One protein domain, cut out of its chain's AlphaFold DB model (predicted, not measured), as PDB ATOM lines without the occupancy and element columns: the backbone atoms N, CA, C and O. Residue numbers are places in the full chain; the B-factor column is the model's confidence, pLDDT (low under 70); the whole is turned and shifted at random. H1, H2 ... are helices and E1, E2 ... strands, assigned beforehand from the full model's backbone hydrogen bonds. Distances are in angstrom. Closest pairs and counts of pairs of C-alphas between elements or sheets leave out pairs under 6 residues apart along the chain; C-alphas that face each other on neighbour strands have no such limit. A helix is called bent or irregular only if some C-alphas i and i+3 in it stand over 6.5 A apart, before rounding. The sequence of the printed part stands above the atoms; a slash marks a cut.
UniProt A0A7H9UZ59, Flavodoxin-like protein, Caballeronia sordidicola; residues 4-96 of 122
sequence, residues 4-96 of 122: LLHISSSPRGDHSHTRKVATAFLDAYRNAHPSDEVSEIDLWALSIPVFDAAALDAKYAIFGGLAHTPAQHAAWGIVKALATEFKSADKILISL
ATOM      1  N   LEU A   4     132.842 120.407 123.877       98.31
ATOM      2  CA  LEU A   4     131.706 121.299 124.057       98.31
ATOM      3  C   LEU A   4     130.730 120.688 125.059       98.31
ATOM      4  O   LEU A   4     130.212 119.596 124.843       98.31
ATOM      5  N   LEU A   5     130.438 121.433 126.122       98.25
ATOM      6  CA  LEU A   5     129.422 121.079 127.105       98.25
ATOM      7  C   LEU A   5     128.164 121.922 126.881       98.25
ATOM      8  O   LEU A   5     128.197 123.152 126.976       98.25
ATOM      9  N   HIS A   6     127.041 121.266 126.607       97.69
ATOM     10  CA  HIS A   6     125.725 121.895 126.563       97.69
ATOM     11  C   HIS A   6     125.023 121.768 127.918       97.69
ATOM     12  O   HIS A   6     124.846 120.674 128.436       97.69
ATOM     13  N   ILE A   7     124.605 122.890 128.499       96.00
ATOM     14  CA  ILE A   7     123.825 122.947 129.736       96.00
ATOM     15  C   ILE A   7     122.399 123.383 129.393       96.00
ATOM     16  O   ILE A   7     122.158 124.528 128.990       96.00
ATOM     17  N   SER A   8     121.440 122.475 129.574       94.88
ATOM     18  CA  SER A   8     120.019 122.729 129.352       94.88
ATOM     19  C   SER A   8     119.304 123.065 130.657       94.88
ATOM     20  O   SER A   8     119.352 122.312 131.623       94.88
ATOM     21  N   SER A   9     118.607 124.204 130.679       93.25
ATOM     22  CA  SER A   9     117.849 124.678 131.850       93.25
ATOM     23  C   SER A   9     116.330 124.562 131.706       93.25
ATOM     24  O   SER A   9     115.591 125.029 132.573       93.25
ATOM     25  N   SER A  10     115.828 124.031 130.590       91.00
ATOM     26  CA  SER A  10     114.394 124.074 130.308       91.00
ATOM     27  C   SER A  10     113.653 122.884 130.923       91.00
ATOM     28  O   SER A  10     113.935 121.759 130.520       91.00
ATOM     29  N   PRO A  11     112.632 123.094 131.780       89.94
ATOM     30  CA  PRO A  11     111.821 121.991 132.315       89.94
ATOM     31  C   PRO A  11     110.919 121.350 131.260       89.94
ATOM     32  O   PRO A  11     110.266 120.345 131.509       89.94
ATOM     33  N   ARG A  12     110.798 121.980 130.088       89.12
ATOM     34  CA  ARG A  12     109.763 121.658 129.103       89.12
ATOM     35  C   ARG A  12     110.122 120.502 128.169       89.12
ATOM     36  O   ARG A  12     109.338 120.242 127.259       89.12
ATOM     37  N   GLY A  13     111.273 119.851 128.354       84.19
ATOM     38  CA  GLY A  13     111.722 118.748 127.497       84.19
ATOM     39  C   GLY A  13     111.621 119.101 126.009       84.19
ATOM     40  O   GLY A  13     112.034 120.188 125.596       84.19
ATOM     41  N   ASP A  14     110.984 118.231 125.226       83.81
ATOM     42  CA  ASP A  14     110.785 118.384 123.774       83.81
ATOM     43  C   ASP A  14     109.894 119.574 123.378       83.81
ATOM     44  O   ASP A  14     109.932 120.069 122.246       83.81
ATOM     45  N   HIS A  15     109.102 120.099 124.315       87.50
ATOM     46  CA  HIS A  15     108.290 121.298 124.100       87.50
ATOM     47  C   HIS A  15     109.081 122.598 124.306       87.50
ATOM     48  O   HIS A  15     108.527 123.692 124.159       87.50
ATOM     49  N   SER A  16     110.364 122.508 124.660       89.25
ATOM     50  CA  SER A  16     111.228 123.663 124.859       89.25
ATOM     51  C   SER A  16     111.699 124.268 123.535       89.25
ATOM     52  O   SER A  16     112.447 123.654 122.776       89.25
ATOM     53  N   HIS A  17     111.323 125.521 123.277       91.56
ATOM     54  CA  HIS A  17     111.847 126.274 122.134       91.56
ATOM     55  C   HIS A  17     113.350 126.537 122.259       91.56
ATOM     56  O   HIS A  17     114.070 126.451 121.268       91.56
ATOM     57  N   THR A  18     113.843 126.807 123.470       92.50
ATOM     58  CA  THR A  18     115.271 127.060 123.703       92.50
ATOM     59  C   THR A  18     116.098 125.795 123.489       92.50
ATOM     60  O   THR A  18     117.177 125.879 122.904       92.50
ATOM     61  N   ARG A  19     115.569 124.616 123.855       92.44
ATOM     62  CA  ARG A  19     116.206 123.327 123.545       92.44
ATOM     63  C   ARG A  19     116.245 123.060 122.042       92.44
ATOM     64  O   ARG A  19     117.301 122.717 121.541       92.44
ATOM     65  N   LYS A  20     115.154 123.314 121.305       93.88
ATOM     66  CA  LYS A  20     115.129 123.159 119.834       93.88
ATOM     67  C   LYS A  20     116.193 124.008 119.133       93.88
ATOM     68  O   LYS A  20     116.874 123.518 118.238       93.88
ATOM     69  N   VAL A  21     116.356 125.265 119.554       95.56
ATOM     70  CA  VAL A  21     117.406 126.148 119.018       95.56
ATOM     71  C   VAL A  21     118.799 125.614 119.360       95.56
ATOM     72  O   VAL A  21     119.667 125.587 118.491       95.56
ATOM     73  N   ALA A  22     119.008 125.147 120.595       96.19
ATOM     74  CA  ALA A  22     120.275 124.542 120.996       96.19
ATOM     75  C   ALA A  22     120.592 123.277 120.187       96.19
ATOM     76  O   ALA A  22     121.714 123.138 119.716       96.19
ATOM     77  N   THR A  23     119.613 122.401 119.946       95.38
ATOM     78  CA  THR A  23     119.773 121.214 119.096       95.38
ATOM     79  C   THR A  23     120.200 121.598 117.683       95.38
ATOM     80  O   THR A  23     121.204 121.087 117.200       95.38
ATOM     81  N   ALA A  24     119.524 122.566 117.054       96.94
ATOM     82  CA  ALA A  24     119.895 123.029 115.718       96.94
ATOM     83  C   ALA A  24     121.330 123.592 115.667       96.94
ATOM     84  O   ALA A  24     122.071 123.334 114.718       96.94
ATOM     85  N   PHE A  25     121.746 124.327 116.704       97.94
ATOM     86  CA  PHE A  25     123.126 124.791 116.834       97.94
ATOM     87  C   PHE A  25     124.109 123.623 116.979       97.94
ATOM     88  O   PHE A  25     125.134 123.607 116.303       97.94
ATOM     89  N   LEU A  26     123.807 122.646 117.838       97.75
ATOM     90  CA  LEU A  26     124.662 121.484 118.077       97.75
ATOM     91  C   LEU A  26     124.826 120.618 116.825       97.75
ATOM     92  O   LEU A  26     125.926 120.134 116.566       97.75
ATOM     93  N   ASP A  27     123.773 120.458 116.028       97.75
ATOM     94  CA  ASP A  27     123.834 119.711 114.771       97.75
ATOM     95  C   ASP A  27     124.736 120.417 113.752       97.75
ATOM     96  O   ASP A  27     125.639 119.803 113.177       97.75
ATOM     97  N   ALA A  28     124.574 121.734 113.587       98.25
ATOM     98  CA  ALA A  28     125.467 122.533 112.750       98.25
ATOM     99  C   ALA A  28     126.918 122.507 113.267       98.25
ATOM    100  O   ALA A  28     127.862 122.397 112.483       98.25
ATOM    101  N   TYR A  29     127.098 122.561 114.588       98.19
ATOM    102  CA  TYR A  29     128.402 122.522 115.237       98.19
ATOM    103  C   TYR A  29     129.132 121.201 114.983       98.19
ATOM    104  O   TYR A  29     130.302 121.236 114.601       98.19
ATOM    105  N   ARG A  30     128.452 120.057 115.142       97.38
ATOM    106  CA  ARG A  30     129.013 118.717 114.886       97.38
ATOM    107  C   ARG A  30     129.422 118.542 113.427       97.38
ATOM    108  O   ARG A  30     130.485 117.992 113.160       97.38
ATOM    109  N   ASN A  31     128.623 119.060 112.495       97.62
ATOM    110  CA  ASN A  31     128.957 119.028 111.069       97.62
ATOM    111  C   ASN A  31     130.211 119.857 110.749       97.62
ATOM    112  O   ASN A  31     131.032 119.443 109.935       97.62
ATOM    113  N   ALA A  32     130.371 121.016 111.393       97.94
ATOM    114  CA  ALA A  32     131.538 121.880 111.207       97.94
ATOM    115  C   ALA A  32     132.789 121.394 111.966       97.94
ATOM    116  O   ALA A  32     133.908 121.692 111.550       97.94
ATOM    117  N   HIS A  33     132.614 120.645 113.060       97.69
ATOM    118  CA  HIS A  33     133.686 120.168 113.939       97.69
ATOM    119  C   HIS A  33     133.543 118.659 114.219       97.69
ATOM    120  O   HIS A  33     133.299 118.263 115.358       97.69
ATOM    121  N   PRO A  34     133.715 117.785 113.208       96.62
ATOM    122  CA  PRO A  34     133.451 116.346 113.343       96.62
ATOM    123  C   PRO A  34     134.381 115.626 114.333       96.62
ATOM    124  O   PRO A  34     134.088 114.513 114.755       96.62
ATOM    125  N   SER A  35     135.510 116.242 114.693       97.31
ATOM    126  CA  SER A  35     136.468 115.727 115.676       97.31
ATOM    127  C   SER A  35     136.246 116.244 117.101       97.31
ATOM    128  O   SER A  35     137.025 115.900 117.987       97.31
ATOM    129  N   ASP A  36     135.290 117.149 117.311       97.75
ATOM    130  CA  ASP A  36     134.999 117.700 118.636       97.75
ATOM    131  C   ASP A  36     133.970 116.827 119.361       97.75
ATOM    132  O   ASP A  36     133.041 116.286 118.761       97.75
ATOM    133  N   GLU A  37     134.126 116.711 120.675       97.44
ATOM    134  CA  GLU A  37     133.195 115.970 121.523       97.44
ATOM    135  C   GLU A  37     132.102 116.902 122.041       97.44
ATOM    136  O   GLU A  37     132.373 118.041 122.423       97.44
ATOM    137  N   VAL A  38     130.867 116.406 122.091       97.25
ATOM    138  CA  VAL A  38     129.720 117.146 122.629       97.25
ATOM    139  C   VAL A  38     129.081 116.338 123.753       97.25
ATOM    140  O   VAL A  38     128.573 115.246 123.494       97.25
ATOM    141  N   SER A  39     129.061 116.884 124.970       96.25
ATOM    142  CA  SER A  39     128.310 116.352 126.117       96.25
ATOM    143  C   SER A  39     127.152 117.281 126.501       96.25
ATOM    144  O   SER A  39     127.154 118.468 126.168       96.25
ATOM    145  N   GLU A  40     126.136 116.743 127.180       95.25
ATOM    146  CA  GLU A  40     124.972 117.504 127.652       95.25
ATOM    147  C   GLU A  40     124.719 117.249 129.145       95.25
ATOM    148  O   GLU A  40     124.742 116.108 129.605       95.25
ATOM    149  N   ILE A  41     124.432 118.321 129.889       94.50
ATOM    150  CA  ILE A  41     123.856 118.292 131.235       94.50
ATOM    151  C   ILE A  41     122.448 118.888 131.160       94.50
ATOM    152  O   ILE A  41     122.276 120.085 130.921       94.50
ATOM    153  N   ASP A  42     121.440 118.061 131.425       92.88
ATOM    154  CA  ASP A  42     120.064 118.508 131.643       92.88
ATOM    155  C   ASP A  42     119.850 118.786 133.138       92.88
ATOM    156  O   ASP A  42     119.835 117.866 133.959       92.88
ATOM    157  N   LEU A  43     119.688 120.064 133.500       91.44
ATOM    158  CA  LEU A  43     119.536 120.492 134.894       91.44
ATOM    159  C   LEU A  43     118.251 119.973 135.554       91.44
ATOM    160  O   LEU A  43     118.173 119.981 136.779       91.44
ATOM    161  N   TRP A  44     117.260 119.529 134.774       90.56
ATOM    162  CA  TRP A  44     116.017 118.958 135.302       90.56
ATOM    163  C   TRP A  44     116.070 117.439 135.451       90.56
ATOM    164  O   TRP A  44     115.321 116.886 136.251       90.56
ATOM    165  N   ALA A  45     116.954 116.764 134.711       90.38
ATOM    166  CA  ALA A  45     117.228 115.339 134.901       90.38
ATOM    167  C   ALA A  45     118.299 115.090 135.977       90.38
ATOM    168  O   ALA A  45     118.383 113.999 136.544       90.38
ATOM    169  N   LEU A  46     119.132 116.095 136.254       87.81
ATOM    170  CA  LEU A  46     120.182 116.019 137.253       87.81
ATOM    171  C   LEU A  46     119.607 116.148 138.671       87.81
ATOM    172  O   LEU A  46     118.935 117.123 139.002       87.81
ATOM    173  N   SER A  47     119.963 115.208 139.548       85.19
ATOM    174  CA  SER A  47     119.766 115.376 140.990       85.19
ATOM    175  C   SER A  47     120.811 116.357 141.527       85.19
ATOM    176  O   SER A  47     121.921 115.971 141.900       85.19
ATOM    177  N   ILE A  48     120.486 117.651 141.482       80.06
ATOM    178  CA  ILE A  48     121.348 118.700 142.031       80.06
ATOM    179  C   ILE A  48     121.301 118.585 143.562       80.06
ATOM    180  O   ILE A  48     120.217 118.698 144.141       80.06
ATOM    181  N   PRO A  49     122.444 118.354 144.234       76.62
ATOM    182  CA  PRO A  49     122.462 118.198 145.678       76.62
ATOM    183  C   PRO A  49     122.029 119.505 146.340       76.62
ATOM    184  O   PRO A  49     122.412 120.596 145.907       76.62
ATOM    185  N   VAL A  50     121.257 119.392 147.420       82.12
ATOM    186  CA  VAL A  50     120.976 120.537 148.283       82.12
ATOM    187  C   VAL A  50     122.304 121.033 148.843       82.12
ATOM    188  O   VAL A  50     123.095 120.260 149.378       82.12
ATOM    189  N   PHE A  51     122.556 122.332 148.705       84.19
ATOM    190  CA  PHE A  51     123.741 122.953 149.276       84.19
ATOM    191  C   PHE A  51     123.495 123.250 150.763       84.19
ATOM    192  O   PHE A  51     123.104 124.356 151.132       84.19
ATOM    193  N   ASP A  52     123.642 122.223 151.597       84.88
ATOM    194  CA  ASP A  52     123.359 122.254 153.034       84.88
ATOM    195  C   ASP A  52     124.599 122.579 153.896       84.88
ATOM    196  O   ASP A  52     125.671 122.922 153.388       84.88
ATOM    197  N   ALA A  53     124.455 122.497 155.225       87.25
ATOM    198  CA  ALA A  53     125.540 122.778 156.166       87.25
ATOM    199  C   ALA A  53     126.761 121.864 155.954       87.25
ATOM    200  O   ALA A  53     127.890 122.341 156.009       87.25
ATOM    201  N   ALA A  54     126.557 120.582 155.634       84.31
ATOM    202  CA  ALA A  54     127.658 119.652 155.396       84.31
ATOM    203  C   ALA A  54     128.417 119.994 154.104       84.31
ATOM    204  O   ALA A  54     129.652 119.949 154.078       84.31
ATOM    205  N   ALA A  55     127.702 120.385 153.042       86.12
ATOM    206  CA  ALA A  55     128.320 120.896 151.819       86.12
ATOM    207  C   ALA A  55     129.081 122.210 152.071       86.12
ATOM    208  O   ALA A  55     130.182 122.404 151.549       86.12
ATOM    209  N   LEU A  56     128.537 123.100 152.904       89.69
ATOM    210  CA  LEU A  56     129.191 124.350 153.285       89.69
ATOM    211  C   LEU A  56     130.475 124.105 154.096       89.69
ATOM    212  O   LEU A  56     131.514 124.685 153.777       89.69
ATOM    213  N   ASP A  57     130.437 123.210 155.081       89.56
ATOM    214  CA  ASP A  57     131.606 122.833 155.880       89.56
ATOM    215  C   ASP A  57     132.689 122.192 155.007       89.56
ATOM    216  O   ASP A  57     133.872 122.523 155.123       89.56
ATOM    217  N   ALA A  58     132.293 121.326 154.068       88.44
ATOM    218  CA  ALA A  58     133.210 120.769 153.080       88.44
ATOM    219  C   ALA A  58     133.842 121.870 152.204       88.44
ATOM    220  O   ALA A  58     135.052 121.844 151.962       88.44
ATOM    221  N   LYS A  59     133.072 122.873 151.763       88.88
ATOM    222  CA  LYS A  59     133.601 124.025 151.011       88.88
ATOM    223  C   LYS A  59     134.660 124.787 151.814       88.88
ATOM    224  O   LYS A  59     135.717 125.109 151.271       88.88
ATOM    225  N   TYR A  60     134.402 125.070 153.091       91.94
ATOM    226  CA  TYR A  60     135.343 125.814 153.936       91.94
ATOM    227  C   TYR A  60     136.589 125.013 154.308       91.94
ATOM    228  O   TYR A  60     137.672 125.595 154.347       91.94
ATOM    229  N   ALA A  61     136.477 123.695 154.496       90.25
ATOM    230  CA  ALA A  61     137.642 122.834 154.694       90.25
ATOM    231  C   ALA A  61     138.650 122.973 153.535       90.25
ATOM    232  O   ALA A  61     139.846 123.101 153.785       90.25
ATOM    233  N   ILE A  62     138.172 123.074 152.285       87.38
ATOM    234  CA  ILE A  62     139.034 123.316 151.110       87.38
ATOM    235  C   ILE A  62     139.749 124.664 151.222       87.38
ATOM    236  O   ILE A  62     140.958 124.730 151.008       87.38
ATOM    237  N   PHE A  63     139.030 125.737 151.564       86.50
ATOM    238  CA  PHE A  63     139.636 127.066 151.702       86.50
ATOM    239  C   PHE A  63     140.638 127.154 152.855       86.50
ATOM    240  O   PHE A  63     141.613 127.892 152.752       86.50
ATOM    241  N   GLY A  64     140.425 126.388 153.925       88.56
ATOM    242  CA  GLY A  64     141.359 126.276 155.042       88.56
ATOM    243  C   GLY A  64     142.554 125.353 154.781       88.56
ATOM    244  O   GLY A  64     143.389 125.205 155.668       88.56
ATOM    245  N   GLY A  65     142.636 124.703 153.613       87.94
ATOM    246  CA  GLY A  65     143.674 123.709 153.318       87.94
ATOM    247  C   GLY A  65     143.558 122.425 154.151       87.94
ATOM    248  O   GLY A  65     144.537 121.693 154.292       87.94
ATOM    249  N   LEU A  66     142.381 122.152 154.719       89.38
ATOM    250  CA  LEU A  66     142.109 120.975 155.537       89.38
ATOM    251  C   LEU A  66     141.644 119.806 154.661       89.38
ATOM    252  O   LEU A  66     140.922 119.981 153.677       89.38
ATOM    253  N   ALA A  67     142.025 118.590 155.050       87.56
ATOM    254  CA  ALA A  67     141.495 117.384 154.430       87.56
ATOM    255  C   ALA A  67     139.994 117.239 154.733       87.56
ATOM    256  O   ALA A  67     139.536 117.529 155.839       87.56
ATOM    257  N   HIS A  68     139.229 116.759 153.753       89.75
ATOM    258  CA  HIS A  68     137.828 116.403 153.960       89.75
ATOM    259  C   HIS A  68     137.720 115.164 154.849       89.75
ATOM    260  O   HIS A  68     138.416 114.170 154.652       89.75
ATOM    261  N   THR A  69     136.784 115.193 155.793       89.19
ATOM    262  CA  THR A  69     136.309 113.976 156.463       89.19
ATOM    263  C   THR A  69     135.563 113.072 155.466       89.19
ATOM    264  O   THR A  69     135.112 113.551 154.422       89.19
ATOM    265  N   PRO A  70     135.351 111.774 155.763       88.19
ATOM    266  CA  PRO A  70     134.571 110.891 154.889       88.19
ATOM    267  C   PRO A  70     133.158 111.415 154.574       88.19
ATOM    268  O   PRO A  70     132.709 111.329 153.433       88.19
ATOM    269  N   ALA A  71     132.482 112.025 155.554       83.62
ATOM    270  CA  ALA A  71     131.159 112.623 155.365       83.62
ATOM    271  C   ALA A  71     131.204 113.856 154.445       83.62
ATOM    272  O   ALA A  71     130.380 113.985 153.542       83.62
ATOM    273  N   GLN A  72     132.208 114.722 154.614       86.88
ATOM    274  CA  GLN A  72     132.428 115.873 153.730       86.88
ATOM    275  C   GLN A  72     132.786 115.434 152.308       86.88
ATOM    276  O   GLN A  72     132.291 116.014 151.347       86.88
ATOM    277  N   HIS A  73     133.590 114.379 152.158       86.69
ATOM    278  CA  HIS A  73     133.897 113.790 150.859       86.69
ATOM    279  C   HIS A  73     132.637 113.297 150.141       86.69
ATOM    280  O   HIS A  73     132.489 113.557 148.946       86.69
ATOM    281  N   ALA A  74     131.737 112.618 150.856       84.69
ATOM    282  CA  ALA A  74     130.469 112.154 150.304       84.69
ATOM    283  C   ALA A  74     129.564 113.331 149.899       84.69
ATOM    284  O   ALA A  74     129.095 113.373 148.762       84.69
ATOM    285  N   ALA A  75     129.396 114.327 150.777       83.06
ATOM    286  CA  ALA A  75     128.587 115.519 150.504       83.06
ATOM    287  C   ALA A  75     129.143 116.361 149.337       83.06
ATOM    288  O   ALA A  75     128.392 116.887 148.517       83.06
ATOM    289  N   TRP A  76     130.471 116.457 149.217       89.31
ATOM    290  CA  TRP A  76     131.142 117.249 148.182       89.31
ATOM    291  C   TRP A  76     131.363 116.494 146.865       89.31
ATOM    292  O   TRP A  76     131.768 117.093 145.864       89.31
ATOM    293  N   GLY A  77     131.121 115.181 146.841       86.94
ATOM    294  CA  GLY A  77     131.408 114.319 145.695       86.94
ATOM    295  C   GLY A  77     130.712 114.780 144.415       86.94
ATOM    296  O   GLY A  77     131.367 114.950 143.387       86.94
ATOM    297  N   ILE A  78     129.408 115.069 144.494       84.94
ATOM    298  CA  ILE A  78     128.616 115.515 143.337       84.94
ATOM    299  C   ILE A  78     129.078 116.896 142.852       84.94
ATOM    300  O   ILE A  78     129.257 117.096 141.652       84.94
ATOM    301  N   VAL A  79     129.353 117.831 143.769       88.62
ATOM    302  CA  VAL A  79     129.884 119.162 143.422       88.62
ATOM    303  C   VAL A  79     131.214 119.030 142.682       88.62
ATOM    304  O   VAL A  79     131.422 119.679 141.659       88.62
ATOM    305  N   LYS A  80     132.105 118.153 143.162       89.44
ATOM    306  CA  LYS A  80     133.395 117.884 142.519       89.44
ATOM    307  C   LYS A  80     133.220 117.270 141.130       89.44
ATOM    308  O   LYS A  80     133.919 117.689 140.212       89.44
ATOM    309  N   ALA A  81     132.301 116.320 140.964       89.62
ATOM    310  CA  ALA A  81     132.010 115.710 139.668       89.62
ATOM    311  C   ALA A  81     131.501 116.749 138.652       89.62
ATOM    312  O   ALA A  81     132.078 116.878 137.574       89.62
ATOM    313  N   LEU A  82     130.507 117.561 139.028       90.69
ATOM    314  CA  LEU A  82     129.964 118.622 138.169       90.69
ATOM    315  C   LEU A  82     131.010 119.687 137.837       90.69
ATOM    316  O   LEU A  82     131.139 120.090 136.685       90.69
ATOM    317  N   ALA A  83     131.800 120.112 138.827       91.56
ATOM    318  CA  ALA A  83     132.893 121.054 138.605       91.56
ATOM    319  C   ALA A  83     133.975 120.475 137.682       91.56
ATOM    320  O   ALA A  83     134.585 121.219 136.920       91.56
ATOM    321  N   THR A  84     134.223 119.164 137.741       93.62
ATOM    322  CA  THR A  84     135.206 118.492 136.882       93.62
ATOM    323  C   THR A  84     134.716 118.443 135.440       93.62
ATOM    324  O   THR A  84     135.466 118.839 134.553       93.62
ATOM    325  N   GLU A  85     133.459 118.052 135.208       92.88
ATOM    326  CA  GLU A  85     132.857 118.068 133.865       92.88
ATOM    327  C   GLU A  85     132.855 119.490 133.290       92.88
ATOM    328  O   GLU A  85     133.380 119.715 132.201       92.88
ATOM    329  N   PHE A  86     132.393 120.473 134.070       94.81
ATOM    330  CA  PHE A  86     132.378 121.880 133.668       94.81
ATOM    331  C   PHE A  86     133.772 122.411 133.307       94.81
ATOM    332  O   PHE A  86     133.936 123.081 132.292       94.81
ATOM    333  N   LYS A  87     134.797 122.100 134.112       95.94
ATOM    334  CA  LYS A  87     136.185 122.524 133.851       95.94
ATOM    335  C   LYS A  87     136.837 121.797 132.680       95.94
ATOM    336  O   LYS A  87     137.855 122.269 132.185       95.94
ATOM    337  N   SER A  88     136.316 120.638 132.296       95.62
ATOM    338  CA  SER A  88     136.875 119.838 131.210       95.62
ATOM    339  C   SER A  88     136.422 120.296 129.821       95.62
ATOM    340  O   SER A  88     136.939 119.790 128.827       95.62
ATOM    341  N   ALA A  89     135.467 121.229 129.754       97.75
ATOM    342  CA  ALA A  89     134.945 121.784 128.517       97.75
ATOM    343  C   ALA A  89     135.764 122.996 128.047       97.75
ATOM    344  O   ALA A  89     136.010 123.930 128.812       97.75
ATOM    345  N   ASP A  90     136.116 123.018 126.763       98.12
ATOM    346  CA  ASP A  90     136.730 124.174 126.098       98.12
ATOM    347  C   ASP A  90     135.675 125.204 125.670       98.12
ATOM    348  O   ASP A  90     135.955 126.395 125.523       98.12
ATOM    349  N   LYS A  91     134.451 124.726 125.418       98.06
ATOM    350  CA  LYS A  91     133.314 125.508 124.926       98.06
ATOM    351  C   LYS A  91     132.083 125.163 125.756       98.06
ATOM    352  O   LYS A  91     131.835 123.997 126.050       98.06
ATOM    353  N   ILE A  92     131.283 126.170 126.097       98.00
ATOM    354  CA  ILE A  92     130.056 125.984 126.877       98.00
ATOM    355  C   ILE A  92     128.888 126.614 126.126       98.00
ATOM    356  O   ILE A  92     128.904 127.806 125.820       98.00
ATOM    357  N   LEU A  93     127.861 125.811 125.859       97.56
ATOM    358  CA  LEU A  93     126.570 126.260 125.348       97.56
ATOM    359  C   LEU A  93     125.560 126.219 126.491       97.56
ATOM    360  O   LEU A  93     125.358 125.167 127.084       97.56
ATOM    361  N   ILE A  94     124.877 127.325 126.780       96.56
ATOM    362  CA  ILE A  94     123.823 127.352 127.803       96.56
ATOM    363  C   ILE A  94     122.494 127.702 127.141       96.56
ATOM    364  O   ILE A  94     122.330 128.803 126.616       96.56
ATOM    365  N   SER A  95     121.521 126.789 127.194       94.44
ATOM    366  CA  SER A  95     120.154 127.073 126.748       94.44
ATOM    367  C   SER A  95     119.289 127.471 127.939       94.44
ATOM    368  O   SER A  95     118.769 126.627 128.681       94.44
ATOM    369  N   LEU A  96     119.159 128.785 128.124       91.69
ATOM    370  CA  LEU A  96     118.448 129.411 129.237       91.69
ATOM    371  C   LEU A  96     116.969 129.632 128.921       91.69
ATOM    372  O   LEU A  96     116.629 130.244 127.912       91.69
TER     373      LEU A  96
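AT A GLANCE: This is residues 4 to 96 of the 122 residues of the protein "Flavodoxin-like protein" of Caballeronia sordidicola (UniProt A0A7H9UZ59). A small wall of three parallel strands has one helix, H1, covering one face, while H2 and H3 form a loose arm that reaches away to the far end of the model from H1. H3 makes the way back along this arm, from its contact with H2 to the sheet, which it only grazes with its last residues, 82 to 87. The printed part has 93 residues, with three named helices and three named strands in the order E1, H1, E2, H2, H3, E3; the sheet runs E2, E1, E3, all parallel, and the class is mixed, helices and strands. The whole is loose, with a radius of gyration of the C-alphas of 16.7 A, and only just flat, spanning 46 by 30 by 16 A.

HOW THE PARTS SIT: E1, residues 4 to 8, is the inner strand of the sheet. H1, residues 17 to 32, is on the sheet at a height of 9.5 A, in two layers with it. It lies over E1 and runs along the strands, at 7 degrees to E1 on the local plane. E2, residues 37 to 42, is an edge strand parallel to E1, with N 6 and O 39 2.8 A apart, within hydrogen-bond range. E1, H1 and E2 form a strand-helix-strand unit, two parallel neighbour strands with a helix between them along the chain, and its crossover is right-handed. H2, residues 53 to 63, is not on the sheet and is apart from H1. H3, residues 70 to 87, touches H2 with residues 71 to 76 alone; the closest C-alphas, of Ala 58 and Gln 72, are 5.0 A apart. Their lines stand at a steep tilt of 68 degrees, only just short of about perpendicular, and they run the same way. E3, residues 91 to 95, is the other edge strand, parallel to E1, with N 93 and O 5 2.9 A apart, within hydrogen-bond range. E2, H2, H3 and E3 form a split strand-helix-strand unit, with E1 between its two strands in the sheet; its crossover is right-handed. The closest C-alphas of H1 and E3, those of Thr 18 and Ser 95, are 5.8 A apart. Every O i to N i+4 pair is within hydrogen-bond range in H1 and H2; in H3, 12 of 14 are.

IN THESE COORDINATES: E1 begins at C-alpha 4, (131.706, 121.299, 124.057), and is 12.9 A long. H1 measures 22.9 A, E2 16.8 A and H2 15.4 A from first to last C-alpha. H3, 24.1 A, begins at C-alpha 70, (134.571, 110.891, 154.889); it has a kink of 45 degrees near residue 78 and is irregular, with C-alphas 75 and 78 7.2 A apart. E3, 13.4 A, ends at C-alpha 95, (120.154, 127.073, 126.748).

THE WHOLE: The two C-alphas farthest apart, those of Asn 31 and Leu 66, are 46.4 A apart. The printed part has no cut and no long link; the links from H1 to E2 and from H3 to E3 are tight. The mean pLDDT of the printed part is 91.6, and no printed residue is under 70.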